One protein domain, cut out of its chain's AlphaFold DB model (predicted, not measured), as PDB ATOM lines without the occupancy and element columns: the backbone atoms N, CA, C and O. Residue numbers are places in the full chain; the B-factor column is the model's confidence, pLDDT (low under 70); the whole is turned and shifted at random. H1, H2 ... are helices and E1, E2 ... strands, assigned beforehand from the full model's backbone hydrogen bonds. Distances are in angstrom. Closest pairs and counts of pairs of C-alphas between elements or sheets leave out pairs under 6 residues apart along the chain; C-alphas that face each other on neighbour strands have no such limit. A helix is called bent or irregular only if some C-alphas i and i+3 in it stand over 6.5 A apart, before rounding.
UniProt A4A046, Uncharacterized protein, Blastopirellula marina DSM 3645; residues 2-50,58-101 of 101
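AT A GLANCE: This is residues 2 to 50 and 58 to 101 of the 101 residues of an uncharacterized protein of Blastopirellula marina DSM 3645 (UniProt A4A046). A small three-stranded antiparallel sheet caps one end of two long helices, H1 and H2, which leave it side by side as a loose pair with little contact between them. The far end of H2, with residues 92 to 101, sticks out free beyond the rest and adds to the length. The printed part has 93 residues, with two named helices and three named strands in the order H1, E1, E2, E3, H2; the sheet's order is E1, E2, E3, and the class is mixed, helices and strands. The whole is extended, a rod spanning 70 by 32 by 21 A, with a radius of gyration of the C-alphas of 20.1 A.

IN THESE COORDINATES: In the sheet, E2 is residues 38 to 46, 26.1 A from first to last C-alpha, and E3 is residues 60 to 68, 25.9 A. E1 is the short strand, residues 32 to 35. H1, residues 2 to 28, is 38.9 A long and begins at C-alpha 2 at (132.142, 98.448, 179.153). H2, residues 69 to 99, is 45.2 A long, from C-alpha 69 at (143.887, 119.515, 151.862) to C-alpha 99 at (114.286, 98.485, 178.839). H2 is neither bent nor irregular, but only just: C-alphas 76 and 79 are 6.3 A apart.

HOW THE PARTS SIT: E2 is the inner strand, and E1 and E3 are the edge strands. E2 and E3 are antiparallel at 160 degrees; N 39 and O 67, at 2.8 A, and N 63 and O 43, at 2.9 A, are within hydrogen-bond range. E1 and E2 form a hairpin, antiparallel at 146 degrees, with N 33 and O 40 at 2.8 A. H1 is on the sheet but only grazes it, with its residues 22 to 27; its closest C-alphas to E1 are those of Gly 26 and Ile 32, 5.0 A apart. H2 is also on the sheet and only grazes it, with its residues 69 to 72; its closest C-alphas to E2 are those of Ile 69 and Glu 38, 5.5 A apart. H1 and H2 are close but not clearly touching, the closest C-alphas being those of Ala 5 and Ala 87, 7.9 A apart. They run opposite ways at a shallow tilt of 13 degrees. Every O i to N i+4 pair is within hydrogen-bond range in H1, and 24 of 27 in H2.

THE WHOLE: The C-alphas farthest apart are those of Gln 59 and Ala 101, 70.4 A. Residues 51 to 57 are not printed, in the link across the cut from E2 to E3; C-alphas 50 and 58 are 9.4 A apart. The links H1 to E1, E1 to E2 and E3 to H2 are tight. The mean pLDDT of the printed part is 72.9; it is under 70 in 25 residues, among them residues 2 to 5, 45 to 50 and 91 to 101.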
ATOM      1  N   LYS A   2     131.512  97.165 178.754       59.16
ATOM      2  CA  LYS A   2     132.142  98.448 179.153       59.16
ATOM      3  C   LYS A   2     133.663  98.511 178.921       59.16
ATOM      4  O   LYS A   2     134.156  99.519 178.441       59.16
ATOM      5  N   THR A   3     134.390  97.429 179.190       63.56
ATOM      6  CA  THR A   3     135.850  97.340 178.996       63.56
ATOM      7  C   THR A   3     136.267  97.481 177.532       63.56
ATOM      8  O   THR A   3     137.163  98.256 177.233       63.56
ATOM      9  N   ALA A   4     135.574  96.814 176.602       65.50
ATOM     10  CA  ALA A   4     135.853  96.938 175.167       65.50
ATOM     11  C   ALA A   4     135.645  98.375 174.652       65.50
ATOM     12  O   ALA A   4     136.470  98.880 173.900       65.50
ATOM     13  N   ALA A   5     134.593  99.061 175.111       67.81
ATOM     14  CA  ALA A   5     134.352 100.461 174.762       67.81
ATOM     15  C   ALA A   5     135.447 101.403 175.299       67.81
ATOM     16  O   ALA A   5     135.826 102.349 174.616       67.81
ATOM     17  N   ILE A   6     135.988 101.118 176.490       76.56
ATOM     18  CA  ILE A   6     137.109 101.870 177.071       76.56
ATOM     19  C   ILE A   6     138.384 101.664 176.245       76.56
ATOM     20  O   ILE A   6     139.047 102.641 175.913       76.56
ATOM     21  N   TYR A   7     138.708 100.428 175.851       74.19
ATOM     22  CA  TYR A   7     139.881 100.164 175.010       74.19
ATOM     23  C   TYR A   7     139.789 100.850 173.645       74.19
ATOM     24  O   TYR A   7     140.772 101.431 173.193       74.19
ATOM     25  N   VAL A   8     138.609 100.855 173.020       75.62
ATOM     26  CA  VAL A   8     138.376 101.582 171.761       75.62
ATOM     27  C   VAL A   8     138.606 103.085 171.942       75.62
ATOM     28  O   VAL A   8     139.267 103.703 171.112       75.62
ATOM     29  N   TRP A   9     138.139 103.668 173.050       71.56
ATOM     30  CA  TRP A   9     138.368 105.080 173.374       71.56
ATOM     31  C   TRP A   9     139.838 105.419 173.646       71.56
ATOM     32  O   TRP A   9     140.319 106.470 173.230       71.56
ATOM     33  N   ILE A  10     140.568 104.533 174.323       80.50
ATOM     34  CA  ILE A  10     142.000 104.721 174.582       80.50
ATOM     35  C   ILE A  10     142.784 104.659 173.269       80.50
ATOM     36  O   ILE A  10     143.594 105.541 173.000       80.50
ATOM     37  N   ILE A  11     142.512 103.663 172.421       79.00
ATOM     38  CA  ILE A  11     143.145 103.538 171.100       79.00
ATOM     39  C   ILE A  11     142.841 104.774 170.246       79.00
ATOM     40  O   ILE A  11     143.740 105.311 169.605       79.00
ATOM     41  N   PHE A  12     141.606 105.277 170.296       76.56
ATOM     42  CA  PHE A  12     141.212 106.517 169.634       76.56
ATOM     43  C   PHE A  12     142.055 107.712 170.089       76.56
ATOM     44  O   PHE A  12     142.626 108.416 169.257       76.56
ATOM     45  N   ALA A  13     142.168 107.921 171.404       77.25
ATOM     46  CA  ALA A  13     142.936 109.031 171.956       77.25
ATOM     47  C   ALA A  13     144.419 108.936 171.567       77.25
ATOM     48  O   ALA A  13     145.018 109.934 171.175       77.25
ATOM     49  N   LEU A  14     144.995 107.732 171.604       82.31
ATOM     50  CA  LEU A  14     146.388 107.498 171.223       82.31
ATOM     51  C   LEU A  14     146.639 107.764 169.734       82.31
ATOM     52  O   LEU A  14     147.616 108.429 169.398       82.31
ATOM     53  N   ILE A  15     145.754 107.302 168.845       79.69
ATOM     54  CA  ILE A  15     145.862 107.561 167.400       79.69
ATOM     55  C   ILE A  15     145.734 109.057 167.115       79.69
ATOM     56  O   ILE A  15     146.532 109.609 166.359       79.69
ATOM     57  N   PHE A  16     144.770 109.730 167.743       77.38
ATOM     58  CA  PHE A  16     144.566 111.164 167.565       77.38
ATOM     59  C   PHE A  16     145.798 111.974 167.993       77.38
ATOM     60  O   PHE A  16     146.267 112.832 167.245       77.38
ATOM     61  N   VAL A  17     146.369 111.658 169.160       82.00
ATOM     62  CA  VAL A  17     147.589 112.306 169.660       82.00
ATOM     63  C   VAL A  17     148.784 112.016 168.752       82.00
ATOM     64  O   VAL A  17     149.535 112.936 168.439       82.00
ATOM     65  N   ALA A  18     148.951 110.777 168.282       77.88
ATOM     66  CA  ALA A  18     150.049 110.406 167.389       77.88
ATOM     67  C   ALA A  18     149.983 111.146 166.042       77.88
ATOM     68  O   ALA A  18     150.992 111.678 165.580       77.88
ATOM     69  N   ILE A  19     148.792 111.234 165.436       79.81
ATOM     70  CA  ILE A  19     148.578 111.983 164.192       79.81
ATOM     71  C   ILE A  19     148.824 113.477 164.420       79.81
ATOM     72  O   ILE A  19     149.551 114.101 163.649       79.81
ATOM     73  N   GLY A  20     148.264 114.048 165.492       76.75
ATOM     74  CA  GLY A  20     148.454 115.459 165.831       76.75
ATOM     75  C   GLY A  20     149.926 115.812 166.044       76.75
ATOM     76  O   GLY A  20     150.419 116.776 165.463       76.75
ATOM     77  N   ALA A  21     150.654 114.993 166.806       79.62
ATOM     78  CA  ALA A  21     152.088 115.161 167.018       79.62
ATOM     79  C   ALA A  21     152.877 115.053 165.704       79.62
ATOM     80  O   ALA A  21     153.735 115.895 165.439       79.62
ATOM     81  N   GLY A  22     152.559 114.071 164.854       74.75
ATOM     82  CA  GLY A  22     153.197 113.901 163.547       74.75
ATOM     83  C   GLY A  22     153.000 115.105 162.626       74.75
ATOM     84  O   GLY A  22     153.953 115.560 161.998       74.75
ATOM     85  N   LEU A  23     151.792 115.674 162.597       78.62
ATOM     86  CA  LEU A  23     151.501 116.884 161.829       78.62
ATOM     87  C   LEU A  23     152.258 118.096 162.380       78.62
ATOM     88  O   LEU A  23     152.914 118.788 161.609       78.62
ATOM     89  N   ILE A  24     152.226 118.334 163.696       77.62
ATOM     90  CA  ILE A  24     152.924 119.469 164.330       77.62
ATOM     91  C   ILE A  24     154.428 119.414 164.048       77.62
ATOM     92  O   ILE A  24     155.017 120.417 163.648       77.62
ATOM     93  N   ILE A  25     155.045 118.242 164.213       79.06
ATOM     94  CA  ILE A  25     156.469 118.039 163.921       79.06
ATOM     95  C   ILE A  25     156.737 118.225 162.421       79.06
ATOM     96  O   ILE A  25     157.720 118.865 162.048       79.06
ATOM     97  N   GLY A  26     155.857 117.717 161.556       76.44
ATOM     98  CA  GLY A  26     155.964 117.863 160.104       76.44
ATOM     99  C   GLY A  26     155.914 119.322 159.638       76.44
ATOM    100  O   GLY A  26     156.760 119.740 158.852       76.44
ATOM    101  N   PHE A  27     154.988 120.123 160.168       75.50
ATOM    102  CA  PHE A  27     154.924 121.562 159.889       75.50
ATOM    103  C   PHE A  27     156.117 122.316 160.483       75.50
ATOM    104  O   PHE A  27     156.734 123.126 159.796       75.50
ATOM    105  N   GLY A  28     156.482 122.029 161.737       72.06
ATOM    106  CA  GLY A  28     157.587 122.705 162.425       72.06
ATOM    107  C   GLY A  28     158.961 122.437 161.803       72.06
ATOM    108  O   GLY A  28     159.850 123.277 161.891       72.06
ATOM    109  N   SER A  29     159.132 121.289 161.146       76.19
ATOM    110  CA  SER A  29     160.358 120.928 160.422       76.19
ATOM    111  C   SER A  29     160.366 121.364 158.951       76.19
ATOM    112  O   SER A  29     161.379 121.190 158.279       76.19
ATOM    113  N   GLY A  30     159.258 121.911 158.433       72.25
ATOM    114  CA  GLY A  30     159.105 122.258 157.014       72.25
ATOM    115  C   GLY A  30     158.921 121.052 156.081       72.25
ATOM    116  O   GLY A  30     158.876 121.220 154.863       72.25
ATOM    117  N   VAL A  31     158.793 119.846 156.644       79.62
ATOM    118  CA  VAL A  31     158.450 118.603 155.934       79.62
ATOM    119  C   VAL A  31     157.041 118.686 155.357       79.62
ATOM    120  O   VAL A  31     156.791 118.159 154.282       79.62
ATOM    121  N   ILE A  32     156.116 119.360 156.038       80.69
ATOM    122  CA  ILE A  32     154.763 119.613 155.542       80.69
ATOM    123  C   ILE A  32     154.613 121.114 155.325       80.69
ATOM    124  O   ILE A  32     154.819 121.906 156.242       80.69
ATOM    125  N   SER A  33     154.233 121.502 154.114       83.19
ATOM    126  CA  SER A  33     153.940 122.883 153.746       83.19
ATOM    127  C   SER A  33     152.530 122.987 153.181       83.19
ATOM    128  O   SER A  33     152.054 122.076 152.504       83.19
ATOM    129  N   MET A  34     151.857 124.098 153.468       80.69
ATOM    130  CA  MET A  34     150.526 124.397 152.954       80.69
ATOM    131  C   MET A  34     150.565 125.675 152.131       80.69
ATOM    132  O   MET A  34     151.005 126.719 152.612       80.69
ATOM    133  N   GLN A  35     150.061 125.593 150.904       83.56
ATOM    134  CA  GLN A  35     149.888 126.741 150.027       83.56
ATOM    135  C   GLN A  35     148.455 126.740 149.495       83.56
ATOM    136  O   GLN A  35     148.070 125.904 148.681       83.56
ATOM    137  N   GLY A  36     147.630 127.661 149.998       83.38
ATOM    138  CA  GLY A  36     146.201 127.680 149.687       83.38
ATOM    139  C   GLY A  36     145.509 126.380 150.119       83.38
ATOM    140  O   GLY A  36     145.514 126.033 151.297       83.38
ATOM    141  N   THR A  37     144.908 125.668 149.163       83.00
ATOM    142  CA  THR A  37     144.231 124.375 149.382       83.00
ATOM    143  C   THR A  37     145.132 123.163 149.142       83.00
ATOM    144  O   THR A  37     144.644 122.032 149.155       83.00
ATOM    145  N   GLU A  38     146.420 123.373 148.887       83.94
ATOM    146  CA  GLU A  38     147.384 122.312 148.609       83.94
ATOM    147  C   GLU A  38     148.284 122.060 149.819       83.94
ATOM    148  O   GLU A  38     148.723 122.980 150.511       83.94
ATOM    149  N   VAL A  39     148.549 120.782 150.067       83.31
ATOM    150  CA  VAL A  39     149.462 120.263 151.080       83.31
ATOM    151  C   VAL A  39     150.601 119.579 150.345       83.31
ATOM    152  O   VAL A  39     150.380 118.605 149.626       83.31
ATOM    153  N   THR A  40     151.815 120.068 150.551       82.50
ATOM    154  CA  THR A  40     153.036 119.462 150.029       82.50
ATOM    155  C   THR A  40     153.777 118.786 151.167       82.50
ATOM    156  O   THR A  40     154.095 119.424 152.169       82.50
ATOM    157  N   ILE A  41     154.072 117.501 151.007       81.12
ATOM    158  CA  ILE A  41     154.931 116.745 151.915       81.12
ATOM    159  C   ILE A  41     156.270 116.538 151.224       81.12
ATOM    160  O   ILE A  41     156.317 115.965 150.138       81.12
ATOM    161  N   ARG A  42     157.345 116.995 151.859       79.25
ATOM    162  CA  ARG A  42     158.726 116.804 151.439       79.25
ATOM    163  C   ARG A  42     159.392 115.751 152.307       79.25
ATOM    164  O   ARG A  42     159.337 115.835 153.526       79.25
ATOM    165  N   TRP A  43     160.097 114.815 151.694       75.50
ATOM    166  CA  TRP A  43     161.011 113.940 152.415       75.50
ATOM    167  C   TRP A  43     162.302 113.785 151.628       75.50
ATOM    168  O   TRP A  43     162.308 113.759 150.396       75.50
ATOM    169  N   ASP A  44     163.397 113.677 152.364       72.75
ATOM    170  CA  ASP A  44     164.718 113.519 151.787       72.75
ATOM    171  C   ASP A  44     165.121 112.049 151.941       72.75
ATOM    172  O   ASP A  44     165.069 111.495 153.043       72.75
ATOM    173  N   ALA A  45     165.498 111.398 150.839       67.62
ATOM    174  CA  ALA A  45     165.996 110.025 150.878       67.62
ATOM    175  C   ALA A  45     167.453 109.962 150.391       67.62
ATOM    176  O   ALA A  45     167.810 110.669 149.442       67.62
ATOM    177  N   PRO A  46     168.309 109.137 151.027       67.25
ATOM    178  CA  PRO A  46     169.695 108.980 150.607       67.25
ATOM    179  C   PRO A  46     169.766 108.350 149.212       67.25
ATOM    180  O   PRO A  46     169.165 107.306 148.955       67.25
ATOM    181  N   LEU A  47     170.549 108.963 148.322       65.19
ATOM    182  CA  LEU A  47     170.719 108.547 146.922       65.19
ATOM    183  C   LEU A  47     171.193 107.108 146.739       65.19
ATOM    184  O   LEU A  47     170.896 106.466 145.737       65.19
ATOM    185  N   SER A  48     171.956 106.606 147.701       65.88
ATOM    186  CA  SER A  48     172.594 105.299 147.625       65.88
ATOM    187  C   SER A  48     171.710 104.154 148.127       65.88
ATOM    188  O   SER A  48     172.159 103.009 148.117       65.88
ATOM    189  N   GLY A  49     170.494 104.433 148.625       57.88
ATOM    190  CA  GLY A  49     169.634 103.432 149.274       57.88
ATOM    191  C   GLY A  49     170.241 102.817 150.546       57.88
ATOM    192  O   GLY A  49     169.670 101.897 151.126       57.88
ATOM    193  N   ARG A  50     171.402 103.310 150.991       58.19
ATOM    194  CA  ARG A  50     172.081 102.895 152.219       58.19
ATOM    195  C   ARG A  50     171.719 103.869 153.328       58.19
ATOM    196  O   ARG A  50     171.723 105.075 153.101       58.19
ATOM    197  N   VAL A  58     176.435 112.364 152.159       62.16
ATOM    198  CA  VAL A  58     175.200 111.794 151.637       62.16
ATOM    199  C   VAL A  58     174.548 112.818 150.750       62.16
ATOM    200  O   VAL A  58     174.001 113.820 151.204       62.16
ATOM    201  N   GLN A  59     174.556 112.531 149.459       67.12
ATOM    202  CA  GLN A  59     173.680 113.237 148.552       67.12
ATOM    203  C   GLN A  59     172.243 112.749 148.802       67.12
ATOM    204  O   GLN A  59     171.958 111.548 148.782       67.12
ATOM    205  N   PHE A  60     171.330 113.678 149.064       70.94
ATOM    206  CA  PHE A  60     169.909 113.388 149.246       70.94
ATOM    207  C   PHE A  60     169.133 113.782 147.989       70.94
ATOM    208  O   PHE A  60     169.432 114.799 147.363       70.94
ATOM    209  N   HIS A  61     168.131 112.987 147.611       69.50
ATOM    210  CA  HIS A  61     167.084 113.451 146.702       69.50
ATOM    211  C   HIS A  61     165.935 114.033 147.515       69.50
ATOM    212  O   HIS A  61     165.449 113.391 148.447       69.50
ATOM    213  N   ASN A  62     165.499 115.231 147.127       72.50
ATOM    214  CA  ASN A  62     164.319 115.867 147.692       72.50
ATOM    215  C   ASN A  62     163.101 115.346 146.930       72.50
ATOM    216  O   ASN A  62     162.911 115.678 145.758       72.50
ATOM    217  N   PHE A  63     162.281 114.538 147.586       74.75
ATOM    218  CA  PHE A  63     160.994 114.117 147.053       74.75
ATOM    219  C   PHE A  63     159.904 115.021 147.603       74.75
ATOM    220  O   PHE A  63     159.964 115.451 148.754       74.75
ATOM    221  N   TYR A  64     158.907 115.308 146.774       82.19
ATOM    222  CA  TYR A  64     157.741 116.083 147.159       82.19
ATOM    223  C   TYR A  64     156.481 115.426 146.607       82.19
ATOM    224  O   TYR A  64     156.441 114.984 145.461       82.19
ATOM    225  N   ALA A  65     155.447 115.363 147.438       79.19
ATOM    226  CA  ALA A  65     154.106 114.973 147.037       79.19
ATOM    227  C   ALA A  65     153.150 116.105 147.396       79.19
ATOM    228  O   ALA A  65     153.014 116.448 148.571       79.19
ATOM    229  N   THR A  66     152.494 116.669 146.386       81.81
ATOM    230  CA  THR A  66     151.478 117.707 146.557       81.81
ATOM    231  C   THR A  66     150.103 117.084 146.384       81.81
ATOM    232  O   THR A  66     149.840 116.386 145.406       81.81
ATOM    233  N   THR A  67     149.220 117.308 147.350       81.38
ATOM    234  CA  THR A  67     147.830 116.849 147.301       81.38
ATOM    235  C   THR A  67     146.900 117.905 147.876       81.38
ATOM    236  O   THR A  67     147.329 118.848 148.534       81.38
ATOM    237  N   SER A  68     145.602 117.763 147.637       82.81
ATOM    238  CA  SER A  68     144.618 118.684 148.189       82.81
ATOM    239  C   SER A  68     144.419 118.463 149.690       82.81
ATOM    240  O   SER A  68     144.317 117.330 150.163       82.81
ATOM    241  N   ILE A  69     144.249 119.551 150.442       79.62
ATOM    242  CA  ILE A  69     143.887 119.515 151.862       79.62
ATOM    243  C   ILE A  69     142.570 118.767 152.101       79.62
ATOM    244  O   ILE A  69     142.419 118.094 153.119       79.62
ATOM    245  N   TYR A  70     141.639 118.802 151.142       76.25
ATOM    246  CA  TYR A  70     140.367 118.086 151.240       76.25
ATOM    247  C   TYR A  70     140.557 116.570 151.304       76.25
ATOM    248  O   TYR A  70     139.787 115.888 151.977       76.25
ATOM    249  N   PHE A  71     141.610 116.045 150.670       75.44
ATOM    250  CA  PHE A  71     141.949 114.627 150.749       75.44
ATOM    251  C   PHE A  71     142.374 114.237 152.169       75.44
ATOM    252  O   PHE A  71     141.886 113.245 152.706       75.44
ATOM    253  N   PHE A  72     143.208 115.053 152.819       70.00
ATOM    254  CA  PHE A  72     143.596 114.842 154.217       70.00
ATOM    255  C   PHE A  72     142.413 114.971 155.171       70.00
ATOM    256  O   PHE A  72     142.248 114.142 156.064       70.00
ATOM    257  N   VAL A  73     141.565 115.979 154.964       75.94
ATOM    258  CA  VAL A  73     140.353 116.157 155.766       75.94
ATOM    259  C   VAL A  73     139.448 114.936 155.629       75.94
ATOM    260  O   VAL A  73     139.007 114.410 156.645       75.94
ATOM    261  N   ALA A  74     139.216 114.427 154.418       75.94
ATOM    262  CA  ALA A  74     138.420 113.218 154.208       75.94
ATOM    263  C   ALA A  74     139.061 111.983 154.866       75.94
ATOM    264  O   ALA A  74     138.382 111.249 155.583       75.94
ATOM    265  N   LEU A  75     140.374 111.792 154.696       74.62
ATOM    266  CA  LEU A  75     141.112 110.675 155.287       74.62
ATOM    267  C   LEU A  75     141.038 110.673 156.822       74.62
ATOM    268  O   LEU A  75     140.969 109.607 157.424       74.62
ATOM    269  N   LEU A  76     141.032 111.849 157.453       72.56
ATOM    270  CA  LEU A  76     140.949 111.974 158.908       72.56
ATOM    271  C   LEU A  76     139.506 111.920 159.418       72.56
ATOM    272  O   LEU A  76     139.238 111.277 160.426       72.56
ATOM    273  N   THR A  77     138.560 112.568 158.741       74.06
ATOM    274  CA  THR A  77     137.174 112.699 159.226       74.06
ATOM    275  C   THR A  77     136.324 111.460 158.974       74.06
ATOM    276  O   THR A  77     135.492 111.127 159.818       74.06
ATOM    277  N   VAL A  78     136.535 110.734 157.873       76.06
ATOM    278  CA  VAL A  78     135.725 109.552 157.529       76.06
ATOM    279  C   VAL A  78     135.890 108.414 158.549       76.06
ATOM    280  O   VAL A  78     134.870 107.898 159.014       76.06
ATOM    281  N   PRO A  79     137.111 108.036 158.983       76.12
ATOM    282  CA  PRO A  79     137.281 107.032 160.032       76.12
ATOM    283  C   PRO A  79     136.672 107.469 161.365       76.12
ATOM    284  O   PRO A  79     136.045 106.658 162.044       76.12
ATOM    285  N   LEU A  80     136.805 108.754 161.720       72.56
ATOM    286  CA  LEU A  80     136.212 109.317 162.938       72.56
ATOM    287  C   LEU A  80     134.681 109.232 162.899       72.56
ATOM    288  O   LEU A  80     134.061 108.813 163.876       72.56
ATOM    289  N   ALA A  81     134.074 109.561 161.758       73.88
ATOM    290  CA  ALA A  81     132.634 109.465 161.556       73.88
ATOM    291  C   ALA A  81     132.141 108.011 161.629       73.88
ATOM    292  O   ALA A  81     131.174 107.722 162.332       73.88
ATOM    293  N   LEU A  82     132.829 107.074 160.968       76.56
ATOM    294  CA  LEU A  82     132.489 105.648 161.009       76.56
ATOM    295  C   LEU A  82     132.589 105.071 162.425       76.56
ATOM    296  O   LEU A  82     131.694 104.353 162.871       76.56
ATOM    297  N   LEU A  83     133.643 105.420 163.160       70.81
ATOM    298  CA  LEU A  83     133.821 104.989 164.545       70.81
ATOM    299  C   LEU A  83     132.748 105.573 165.469       70.81
ATOM    300  O   LEU A  83     132.219 104.847 166.313       70.81
ATOM    301  N   ALA A  84     132.371 106.840 165.285       72.88
ATOM    302  CA  ALA A  84     131.275 107.457 166.028       72.88
ATOM    303  C   ALA A  84     129.934 106.748 165.766       72.88
ATOM    304  O   ALA A  84     129.183 106.484 166.707       72.88
ATOM    305  N   ILE A  85     129.660 106.363 164.514       80.06
ATOM    306  CA  ILE A  85     128.465 105.591 164.140       80.06
ATOM    307  C   ILE A  85     128.470 104.212 164.815       80.06
ATOM    308  O   ILE A  85     127.458 103.803 165.387       80.06
ATOM    309  N   ILE A  86     129.603 103.503 164.803       77.75
ATOM    310  CA  ILE A  86     129.738 102.190 165.454       77.75
ATOM    311  C   ILE A  86     129.529 102.312 166.967       77.75
ATOM    312  O   ILE A  86     128.798 101.512 167.555       77.75
ATOM    313  N   ALA A  87     130.119 103.329 167.600       68.69
ATOM    314  CA  ALA A  87     129.923 103.594 169.019       68.69
ATOM    315  C   ALA A  87     128.441 103.852 169.332       68.69
ATOM    316  O   ALA A  87     127.871 103.174 170.189       68.69
ATOM    317  N   ALA A  88     127.786 104.757 168.598       74.88
ATOM    318  CA  ALA A  88     126.364 105.055 168.768       74.88
ATOM    319  C   ALA A  88     125.482 103.802 168.596       74.88
ATOM    320  O   ALA A  88     124.590 103.545 169.409       74.88
ATOM    321  N   ALA A  89     125.772 102.969 167.593       74.50
ATOM    322  CA  ALA A  89     125.060 101.717 167.362       74.50
ATOM    323  C   ALA A  89     125.219 100.732 168.536       74.50
ATOM    324  O   ALA A  89     124.225 100.157 168.991       74.50
ATOM    325  N   LEU A  90     126.434 100.567 169.069       72.38
ATOM    326  CA  LEU A  90     126.710  99.695 170.216       72.38
ATOM    327  C   LEU A  90     126.023 100.183 171.501       72.38
ATOM    328  O   LEU A  90     125.452  99.371 172.233       72.38
ATOM    329  N   PHE A  91     126.020 101.494 171.759       67.06
ATOM    330  CA  PHE A  91     125.345 102.066 172.927       67.06
ATOM    331  C   PHE A  91     123.813 101.982 172.823       67.06
ATOM    332  O   PHE A  91     123.166 101.660 173.819       67.06
ATOM    333  N   SER A  92     123.233 102.159 171.628       66.06
ATOM    334  CA  SER A  92     121.778 102.026 171.422       66.06
ATOM    335  C   SER A  92     121.255 100.594 171.627       66.06
ATOM    336  O   SER A  92     120.137 100.386 172.100       66.06
ATOM    337  N   ARG A  93     122.068  99.576 171.310       59.44
ATOM    338  CA  ARG A  93     121.711  98.168 171.558       59.44
ATOM    339  C   ARG A  93     121.723  97.838 173.050       59.44
ATOM    340  O   ARG A  93     120.856  97.105 173.517       59.44
ATOM    341  N   GLY A  94     122.665  98.414 173.800       56.22
ATOM    342  CA  GLY A  94     122.751  98.246 175.250       56.22
ATOM    343  C   GLY A  94     121.622  98.933 176.028       56.22
ATOM    344  O   GLY A  94     121.228  98.425 177.077       56.22
ATOM    345  N   SER A  95     121.076 100.052 175.531       54.47
ATOM    346  CA  SER A  95     119.922 100.715 176.157       54.47
ATOM    347  C   SER A  95     118.618  99.951 175.916       54.47
ATOM    348  O   SER A  95     117.886  99.712 176.872       54.47
ATOM    349  N   ARG A  96     118.375  99.455 174.693       55.28
ATOM    350  CA  ARG A  96     117.189  98.625 174.393       55.28
ATOM    351  C   ARG A  96     117.146  97.313 175.177       55.28
ATOM    352  O   ARG A  96     116.072  96.881 175.568       55.28
ATOM    353  N   GLN A  97     118.292  96.678 175.438       51.97
ATOM    354  CA  GLN A  97     118.337  95.477 176.287       51.97
ATOM    355  C   GLN A  97     118.047  95.758 177.769       51.97
ATOM    356  O   GLN A  97     117.672  94.836 178.480       51.97
ATOM    357  N   ARG A  98     118.220  97.000 178.241       51.53
ATOM    358  CA  ARG A  98     117.899  97.403 179.620       51.53
ATOM    359  C   ARG A  98     116.444  97.817 179.822       51.53
ATOM    360  O   ARG A  98     115.996  97.787 180.952       51.53
ATOM    361  N   GLU A  99     115.735  98.216 178.770       50.22
ATOM    362  CA  GLU A  99     114.286  98.485 178.839       50.22
ATOM    363  C   GLU A  99     113.435  97.207 178.783       50.22
ATOM    364  O   GLU A  99     112.265  97.238 179.145       50.22
ATOM    365  N   LEU A 100     114.004  96.091 178.316       53.38
ATOM    366  CA  LEU A 100     113.309  94.807 178.157       53.38
ATOM    367  C   LEU A 100     113.584  93.801 179.293       53.38
ATOM    368  O   LEU A 100     113.092  92.676 179.218       53.38
ATOM    369  N   ALA A 101     114.379  94.177 180.299       47.84
ATOM    370  CA  ALA A 101     114.710  93.373 181.479       47.84
ATOM    371  C   ALA A 101     114.182  94.058 182.742       47.84
ATOM    372  O   ALA A 101     113.696  93.331 183.633       47.84
TER     373      ALA A 101